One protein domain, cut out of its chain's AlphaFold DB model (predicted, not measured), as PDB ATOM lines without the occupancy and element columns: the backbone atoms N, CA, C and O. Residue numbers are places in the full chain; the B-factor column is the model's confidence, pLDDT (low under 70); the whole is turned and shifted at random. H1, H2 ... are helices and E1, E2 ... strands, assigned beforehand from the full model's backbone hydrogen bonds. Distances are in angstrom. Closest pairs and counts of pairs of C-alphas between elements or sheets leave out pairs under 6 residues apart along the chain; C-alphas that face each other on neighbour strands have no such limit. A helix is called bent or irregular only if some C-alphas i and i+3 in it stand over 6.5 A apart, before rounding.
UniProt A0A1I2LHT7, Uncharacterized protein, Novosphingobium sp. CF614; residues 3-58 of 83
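AT A GLANCE: This is residues 3 to 58 of the 83 residues of an uncharacterized protein of Novosphingobium sp. CF614 (UniProt A0A1I2LHT7). A long, bent hairpin of two strands, E1 and E2, makes the top of an open arch; at one end of it the loop of residues 11 to 26 turns away, and at the other the chain folds back into the single helix H1, which stands off from the hairpin with an empty gap between. The printed part has 56 residues, with two named strands and one named helix in the order E1, E2, H1. The sheet, in the order E1 - E2, is antiparallel, and the class is mixed, helices and strands. The whole is only just loose, close to extended, with a radius of gyration of the C-alphas of 15.0 A and spans of 39 by 25 by 17 A.

HOW THE PARTS SIT: E1, residues 3 to 10, and E2, residues 27 to 35, form a hairpin and are antiparallel, at 147 degrees between their directions. The C-alphas of Ser 9 and Leu 28 face each other at 4.6 A. N 4 and O 33 are within hydrogen-bond range at 2.8 A, as are N 27 and O 10 at 2.8 A. E1 bends by 61 degrees at residue 6, and E2 bends by 60 degrees at residue 30. H1, residues 45 to 57, is apart from E1, with no C-alpha of the one within 8 A of the other. In H1 every O i to N i+4 pair is within hydrogen-bond range.

IN THESE COORDINATES: E2 measures 23.4 A from first to last C-alpha, and E1 20.3 A, beginning at C-alpha 3 (148.876, 183.570, 93.959). H1 measures 18.5 A and ends at C-alpha 57 (164.607, 187.359, 103.044).

THE WHOLE: The C-alphas of Gly 24 and Pro 39 are the two farthest apart, at 39.4 A. The link from E1 to E2 is long, with 16 residues, and that from E2 to H1 is short, with 9. Residues 39 to 46 stand free, as do residues 48 to 58, of which 48 to 57 belong to H1. The printed part has no cut, and no printed residue is under 70 in pLDDT.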
ATOM      1  N   ILE A   3     148.049 184.695  93.517       96.44
ATOM      2  CA  ILE A   3     148.876 183.570  93.959       96.44
ATOM      3  C   ILE A   3     148.656 182.408  92.992       96.44
ATOM      4  O   ILE A   3     147.531 181.934  92.835       96.44
ATOM      5  N   GLY A   4     149.736 181.944  92.372       96.56
ATOM      6  CA  GLY A   4     149.776 180.738  91.553       96.56
ATOM      7  C   GLY A   4     150.503 179.606  92.272       96.56
ATOM      8  O   GLY A   4     151.448 179.844  93.021       96.56
ATOM      9  N   ILE A   5     150.081 178.368  92.024       96.94
ATOM     10  CA  ILE A   5     150.799 177.159  92.442       96.94
ATOM     11  C   ILE A   5     151.256 176.398  91.201       96.94
ATOM     12  O   ILE A   5     150.541 176.357  90.199       96.94
ATOM     13  N   GLY A   6     152.431 175.782  91.256       95.12
ATOM     14  CA  GLY A   6     152.964 175.074  90.101       95.12
ATOM     15  C   GLY A   6     154.233 174.288  90.379       95.12
ATOM     16  O   GLY A   6     154.599 174.022  91.524       95.12
ATOM     17  N   TRP A   7     154.887 173.910  89.287       95.31
ATOM     18  CA  TRP A   7     156.181 173.243  89.283       95.31
ATOM     19  C   TRP A   7     157.182 174.110  88.533       95.31
ATOM     20  O   TRP A   7     156.880 174.583  87.440       95.31
ATOM     21  N   GLU A   8     158.374 174.272  89.095       92.06
ATOM     22  CA  GLU A   8     159.479 174.973  88.446       92.06
ATOM     23  C   GLU A   8     160.631 173.999  88.203       92.06
ATOM     24  O   GLU A   8     161.009 173.223  89.084       92.06
ATOM     25  N   SER A   9     161.182 174.017  86.988       93.00
ATOM     26  CA  SER A   9     162.401 173.281  86.665       93.00
ATOM     27  C   SER A   9     163.608 174.196  86.780       93.00
ATOM     28  O   SER A   9     163.639 175.256  86.159       93.00
ATOM     29  N   PHE A  10     164.639 173.747  87.481       90.19
ATOM     30  CA  PHE A  10     165.878 174.497  87.633       90.19
ATOM     31  C   PHE A  10     167.084 173.560  87.594       90.19
ATOM     32  O   PHE A  10     166.977 172.344  87.775       90.19
ATOM     33  N   ARG A  11     168.264 174.127  87.344       91.94
ATOM     34  CA  ARG A  11     169.539 173.410  87.403       91.94
ATOM     35  C   ARG A  11     170.536 174.270  88.169       91.94
ATOM     36  O   ARG A  11     171.040 175.231  87.592       91.94
ATOM     37  N   PRO A  12     170.834 173.943  89.438       89.44
ATOM     38  CA  PRO A  12     171.836 174.678  90.193       89.44
ATOM     39  C   PRO A  12     173.184 174.658  89.473       89.44
ATOM     40  O   PRO A  12     173.547 173.648  88.852       89.44
ATOM     41  N   GLY A  13     173.929 175.760  89.585       87.00
ATOM     42  CA  GLY A  13     175.300 175.854  89.086       87.00
ATOM     43  C   GLY A  13     176.201 174.754  89.657       87.00
ATOM     44  O   GLY A  13     175.870 174.114  90.657       87.00
ATOM     45  N   ALA A  14     177.342 174.513  89.010       89.19
ATOM     46  CA  ALA A  14     178.268 173.450  89.412       89.19
ATOM     47  C   ALA A  14     178.809 173.637  90.842       89.19
ATOM     48  O   ALA A  14     178.977 172.653  91.557       89.19
ATOM     49  N   ASP A  15     178.987 174.889  91.267       89.19
ATOM     50  CA  ASP A  15     179.531 175.246  92.583       89.19
ATOM     51  C   ASP A  15     178.449 175.639  93.604       89.19
ATOM     52  O   ASP A  15     178.755 176.060  94.720       89.19
ATOM     53  N   ALA A  16     177.170 175.503  93.236       85.94
ATOM     54  CA  ALA A  16     176.059 175.884  94.098       85.94
ATOM     55  C   ALA A  16     175.917 174.935  95.300       85.94
ATOM     56  O   ALA A  16     176.112 173.720  95.190       85.94
ATOM     57  N   ARG A  17     175.465 175.476  96.437       85.25
ATOM     58  CA  ARG A  17     175.082 174.713  97.640       85.25
ATOM     59  C   ARG A  17     173.569 174.801  97.866       85.25
ATOM     60  O   ARG A  17     173.128 175.483  98.787       85.25
ATOM     61  N   PRO A  18     172.752 174.177  96.999       82.62
ATOM     62  CA  PRO A  18     171.323 174.427  97.006       82.62
ATOM     63  C   PRO A  18     170.635 173.745  98.194       82.62
ATOM     64  O   PRO A  18     170.969 172.618  98.560       82.62
ATOM     65  N   ILE A  19     169.615 174.407  98.742       82.56
ATOM     66  CA  ILE A  19     168.720 173.835  99.764       82.56
ATOM     67  C   ILE A  19     167.865 172.699  99.162       82.56
ATOM     68  O   ILE A  19     167.468 171.774  99.869       82.56
ATOM     69  N   LEU A  20     167.619 172.732  97.845       88.25
ATOM     70  CA  LEU A  20     166.869 171.725  97.096       88.25
ATOM     71  C   LEU A  20     167.569 171.365  95.775       88.25
ATOM     72  O   LEU A  20     168.021 172.238  95.040       88.25
ATOM     73  N   GLY A  21     167.595 170.077  95.425       89.50
ATOM     74  CA  GLY A  21     168.215 169.586  94.189       89.50
ATOM     75  C   GLY A  21     169.695 169.225  94.353       89.50
ATOM     76  O   GLY A  21     170.190 169.034  95.463       89.50
ATOM     77  N   LYS A  22     170.409 169.056  93.233       90.56
ATOM     78  CA  LYS A  22     171.850 168.742  93.212       90.56
ATOM     79  C   LYS A  22     172.575 169.633  92.209       90.56
ATOM     80  O   LYS A  22     172.092 169.801  91.089       90.56
ATOM     81  N   ALA A  23     173.748 170.134  92.597       91.19
ATOM     82  CA  ALA A  23     174.643 170.893  91.725       91.19
ATOM     83  C   ALA A  23     174.824 170.199  90.365       91.19
ATOM     84  O   ALA A  23     175.044 168.984  90.289       91.19
ATOM     85  N   GLY A  24     174.654 170.958  89.283       90.56
ATOM     86  CA  GLY A  24     174.802 170.461  87.921       90.56
ATOM     87  C   GLY A  24     173.722 169.481  87.446       90.56
ATOM     88  O   GLY A  24     173.855 168.983  86.326       90.56
ATOM     89  N   LYS A  25     172.646 169.215  88.200       93.50
ATOM     90  CA  LYS A  25     171.537 168.334  87.782       93.50
ATOM     91  C   LYS A  25     170.214 169.090  87.684       93.50
ATOM     92  O   LYS A  25     169.898 169.900  88.548       93.50
ATOM     93  N   ALA A  26     169.437 168.794  86.642       93.75
ATOM     94  CA  ALA A  26     168.070 169.295  86.537       93.75
ATOM     95  C   ALA A  26     167.228 168.757  87.703       93.75
ATOM     96  O   ALA A  26     167.359 167.593  88.088       93.75
ATOM     97  N   SER A  27     166.411 169.623  88.282       94.00
ATOM     98  CA  SER A  27     165.549 169.351  89.429       94.00
ATOM     99  C   SER A  27     164.198 170.035  89.226       94.00
ATOM    100  O   SER A  27     164.089 170.976  88.440       94.00
ATOM    101  N   LEU A  28     163.178 169.542  89.928       94.81
ATOM    102  CA  LEU A  28     161.835 170.117  89.960       94.81
ATOM    103  C   LEU A  28     161.496 170.518  91.396       94.81
ATOM    104  O   LEU A  28     161.738 169.739  92.321       94.81
ATOM    105  N   SER A  29     160.918 171.701  91.574       92.06
ATOM    106  CA  SER A  29     160.402 172.194  92.852       92.06
ATOM    107  C   SER A  29     158.900 172.470  92.759       92.06
ATOM    108  O   SER A  29     158.454 173.128  91.811       92.06
ATOM    109  N   PRO A  30     158.097 172.026  93.746       94.25
ATOM    110  CA  PRO A  30     156.804 172.645  94.000       94.25
ATOM    111  C   PRO A  30     157.027 174.130  94.290       94.25
ATOM    112  O   PRO A  30     157.875 174.475  95.115       94.25
ATOM    113  N   THR A  31     156.286 174.993  93.607       93.75
ATOM    114  CA  THR A  31     156.525 176.438  93.605       93.75
ATOM    115  C   THR A  31     155.228 177.203  93.827       93.75
ATOM    116  O   THR A  31     154.157 176.795  93.368       93.75
ATOM    117  N   VAL A  32     155.342 178.323  94.541       94.81
ATOM    118  CA  VAL A  32     154.295 179.336  94.678       94.81
ATOM    119  C   VAL A  32     154.785 180.603  93.987       94.81
ATOM    120  O   VAL A  32     155.845 181.117  94.332       94.81
ATOM    121  N   THR A  33     154.006 181.116  93.041       95.12
ATOM    122  CA  THR A  33     154.265 182.396  92.376       95.12
ATOM    123  C   THR A  33     153.368 183.457  92.994       95.12
ATOM    124  O   THR A  33     152.154 183.278  93.066       95.12
ATOM    125  N   VAL A  34     153.957 184.567  93.437       95.31
ATOM    126  CA  VAL A  34     153.220 185.723  93.956       95.31
ATOM    127  C   VAL A  34     153.336 186.869  92.961       95.31
ATOM    128  O   VAL A  34     154.431 187.382  92.744       95.31
ATOM    129  N   SER A  35     152.205 187.293  92.398       95.50
ATOM    130  CA  SER A  35     152.144 188.399  91.440       95.50
ATOM    131  C   SER A  35     151.519 189.633  92.084       95.50
ATOM    132  O   SER A  35     150.417 189.591  92.649       95.50
ATOM    133  N   VAL A  36     152.224 190.760  92.000       94.00
ATOM    134  CA  VAL A  36     151.778 192.055  92.524       94.00
ATOM    135  C   VAL A  36     151.796 193.074  91.392       94.00
ATOM    136  O   VAL A  36     152.777 193.191  90.664       94.00
ATOM    137  N   HIS A  37     150.704 193.823  91.257       93.25
ATOM    138  CA  HIS A  37     150.615 194.961  90.348       93.25
ATOM    139  C   HIS A  37     150.616 196.234  91.179       93.25
ATOM    140  O   HIS A  37     149.819 196.364  92.109       93.25
ATOM    141  N   ALA A  38     151.511 197.152  90.840       91.06
ATOM    142  CA  ALA A  38     151.624 198.448  91.481       91.06
ATOM    143  C   ALA A  38     151.627 199.539  90.400       91.06
ATOM    144  O   ALA A  38     152.304 199.377  89.381       91.06
ATOM    145  N   PRO A  39     150.876 200.637  90.585       92.75
ATOM    146  CA  PRO A  39     150.917 201.783  89.687       92.75
ATOM    147  C   PRO A  39     152.168 202.622  89.986       92.75
ATOM    148  O   PRO A  39     152.077 203.707  90.551       92.75
ATOM    149  N   CYS A  40     153.342 202.097  89.649       92.06
ATOM    150  CA  CYS A  40     154.626 202.747  89.895       92.06
ATOM    151  C   CYS A  40     155.497 202.768  88.635       92.06
ATOM    152  O   CYS A  40     155.319 201.971  87.707       92.06
ATOM    153  N   ALA A  41     156.449 203.698  88.602       91.44
ATOM    154  CA  ALA A  41     157.492 203.701  87.587       91.44
ATOM    155  C   ALA A  41     158.538 202.600  87.883       91.44
ATOM    156  O   ALA A  41     158.646 202.147  89.024       91.44
ATOM    157  N   PRO A  42     159.318 202.142  86.885       88.06
ATOM    158  CA  PRO A  42     160.350 201.120  87.099       88.06
ATOM    159  C   PRO A  42     161.471 201.539  88.062       88.06
ATOM    160  O   PRO A  42     162.097 200.686  88.679       88.06
ATOM    161  N   ASP A  43     161.731 202.838  88.172       92.44
ATOM    162  CA  ASP A  43     162.734 203.463  89.037       92.44
ATOM    163  C   ASP A  43     162.146 203.983  90.360       92.44
ATOM    164  O   ASP A  43     162.827 204.686  91.107       92.44
ATOM    165  N   ASP A  44     160.893 203.631  90.668       96.12
ATOM    166  CA  ASP A  44     160.244 204.006  91.920       96.12
ATOM    167  C   ASP A  44     161.055 203.482  93.128       96.12
ATOM    168  O   ASP A  44     161.250 202.267  93.265       96.12
ATOM    169  N   PRO A  45     161.518 204.362  94.039       96.75
ATOM    170  CA  PRO A  45     162.321 203.953  95.187       96.75
ATOM    171  C   PRO A  45     161.632 202.930  96.098       96.75
ATOM    172  O   PRO A  45     162.311 202.101  96.703       96.75
ATOM    173  N   ALA A  46     160.302 202.960  96.207       96.06
ATOM    174  CA  ALA A  46     159.550 201.999  97.005       96.06
ATOM    175  C   ALA A  46     159.512 200.616  96.341       96.06
ATOM    176  O   ALA A  46     159.600 199.607  97.045       96.06
ATOM    177  N   LEU A  47     159.441 200.556  95.005       94.62
ATOM    178  CA  LEU A  47     159.570 199.302  94.257       94.62
ATOM    179  C   LEU A  47     160.957 198.692  94.475       94.62
ATOM    180  O   LEU A  47     161.059 197.521  94.835       94.62
ATOM    181  N   LEU A  48     162.012 199.492  94.307       95.44
ATOM    182  CA  LEU A  48     163.394 199.041  94.489       95.44
ATOM    183  C   LEU A  48     163.638 198.551  95.924       95.44
ATOM    184  O   LEU A  48     164.134 197.445  96.116       95.44
ATOM    185  N   ALA A  49     163.178 199.301  96.930       96.69
ATOM    186  CA  ALA A  49     163.279 198.893  98.331       96.69
ATOM    187  C   ALA A  49     162.499 197.599  98.636       96.69
ATOM    188  O   ALA A  49     162.943 196.778  99.442       96.69
ATOM    189  N   ALA A  50     161.342 197.390  98.000       94.38
ATOM    190  CA  ALA A  50     160.583 196.151  98.138       94.38
ATOM    191  C   ALA A  50     161.323 194.958  97.511       94.38
ATOM    192  O   ALA A  50     161.377 193.891  98.127       94.38
ATOM    193  N   VAL A  51     161.931 195.136  96.334       94.38
ATOM    194  CA  VAL A  51     162.769 194.114  95.687       94.38
ATOM    195  C   VAL A  51     163.977 193.784  96.560       94.38
ATOM    196  O   VAL A  51     164.188 192.612  96.863       94.38
ATOM    197  N   ASP A  52     164.702 194.783  97.063       95.81
ATOM    198  CA  ASP A  52     165.833 194.577  97.978       95.81
ATOM    199  C   ASP A  52     165.410 193.806  99.231       95.81
ATOM    200  O   ASP A  52     166.100 192.889  99.693       95.81
ATOM    201  N   ARG A  53     164.227 194.123  99.770       95.81
ATOM    202  CA  ARG A  53     163.691 193.403 100.921       95.81
ATOM    203  C   ARG A  53     163.389 191.950 100.578       95.81
ATOM    204  O   ARG A  53     163.752 191.087 101.379       95.81
ATOM    205  N   LEU A  54     162.772 191.674  99.428       94.00
ATOM    206  CA  LEU A  54     162.521 190.314  98.952       94.00
ATOM    207  C   LEU A  54     163.833 189.543  98.808       94.00
ATOM    208  O   LEU A  54     163.954 188.478  99.406       94.00
ATOM    209  N   LEU A  55     164.834 190.112  98.131       93.75
ATOM    210  CA  LEU A  55     166.169 189.517  97.995       93.75
ATOM    211  C   LEU A  55     166.785 189.182  99.363       93.75
ATOM    212  O   LEU A  55     167.343 188.105  99.537       93.75
ATOM    213  N   SER A  56     166.634 190.065 100.358       94.62
ATOM    214  CA  SER A  56     167.220 189.877 101.696       94.62
ATOM    215  C   SER A  56     166.591 188.758 102.536       94.62
ATOM    216  O   SER A  56     167.226 188.275 103.472       94.62
ATOM    217  N   VAL A  57     165.336 188.383 102.264       94.00
ATOM    218  CA  VAL A  57     164.607 187.359 103.044       94.00
ATOM    219  C   VAL A  57     164.391 186.068 102.277       94.00
ATOM    220  O   VAL A  57     163.925 185.088 102.861       94.00
ATOM    221  N   HIS A  58     164.653 186.067 100.972       89.62
ATOM    222  CA  HIS A  58     164.305 184.940 100.135       89.62
ATOM    223  C   HIS A  58     165.172 183.711 100.469       89.62
ATOM    224  O   HIS A  58     166.380 183.851 100.652       89.62
TER     225      HIS A  58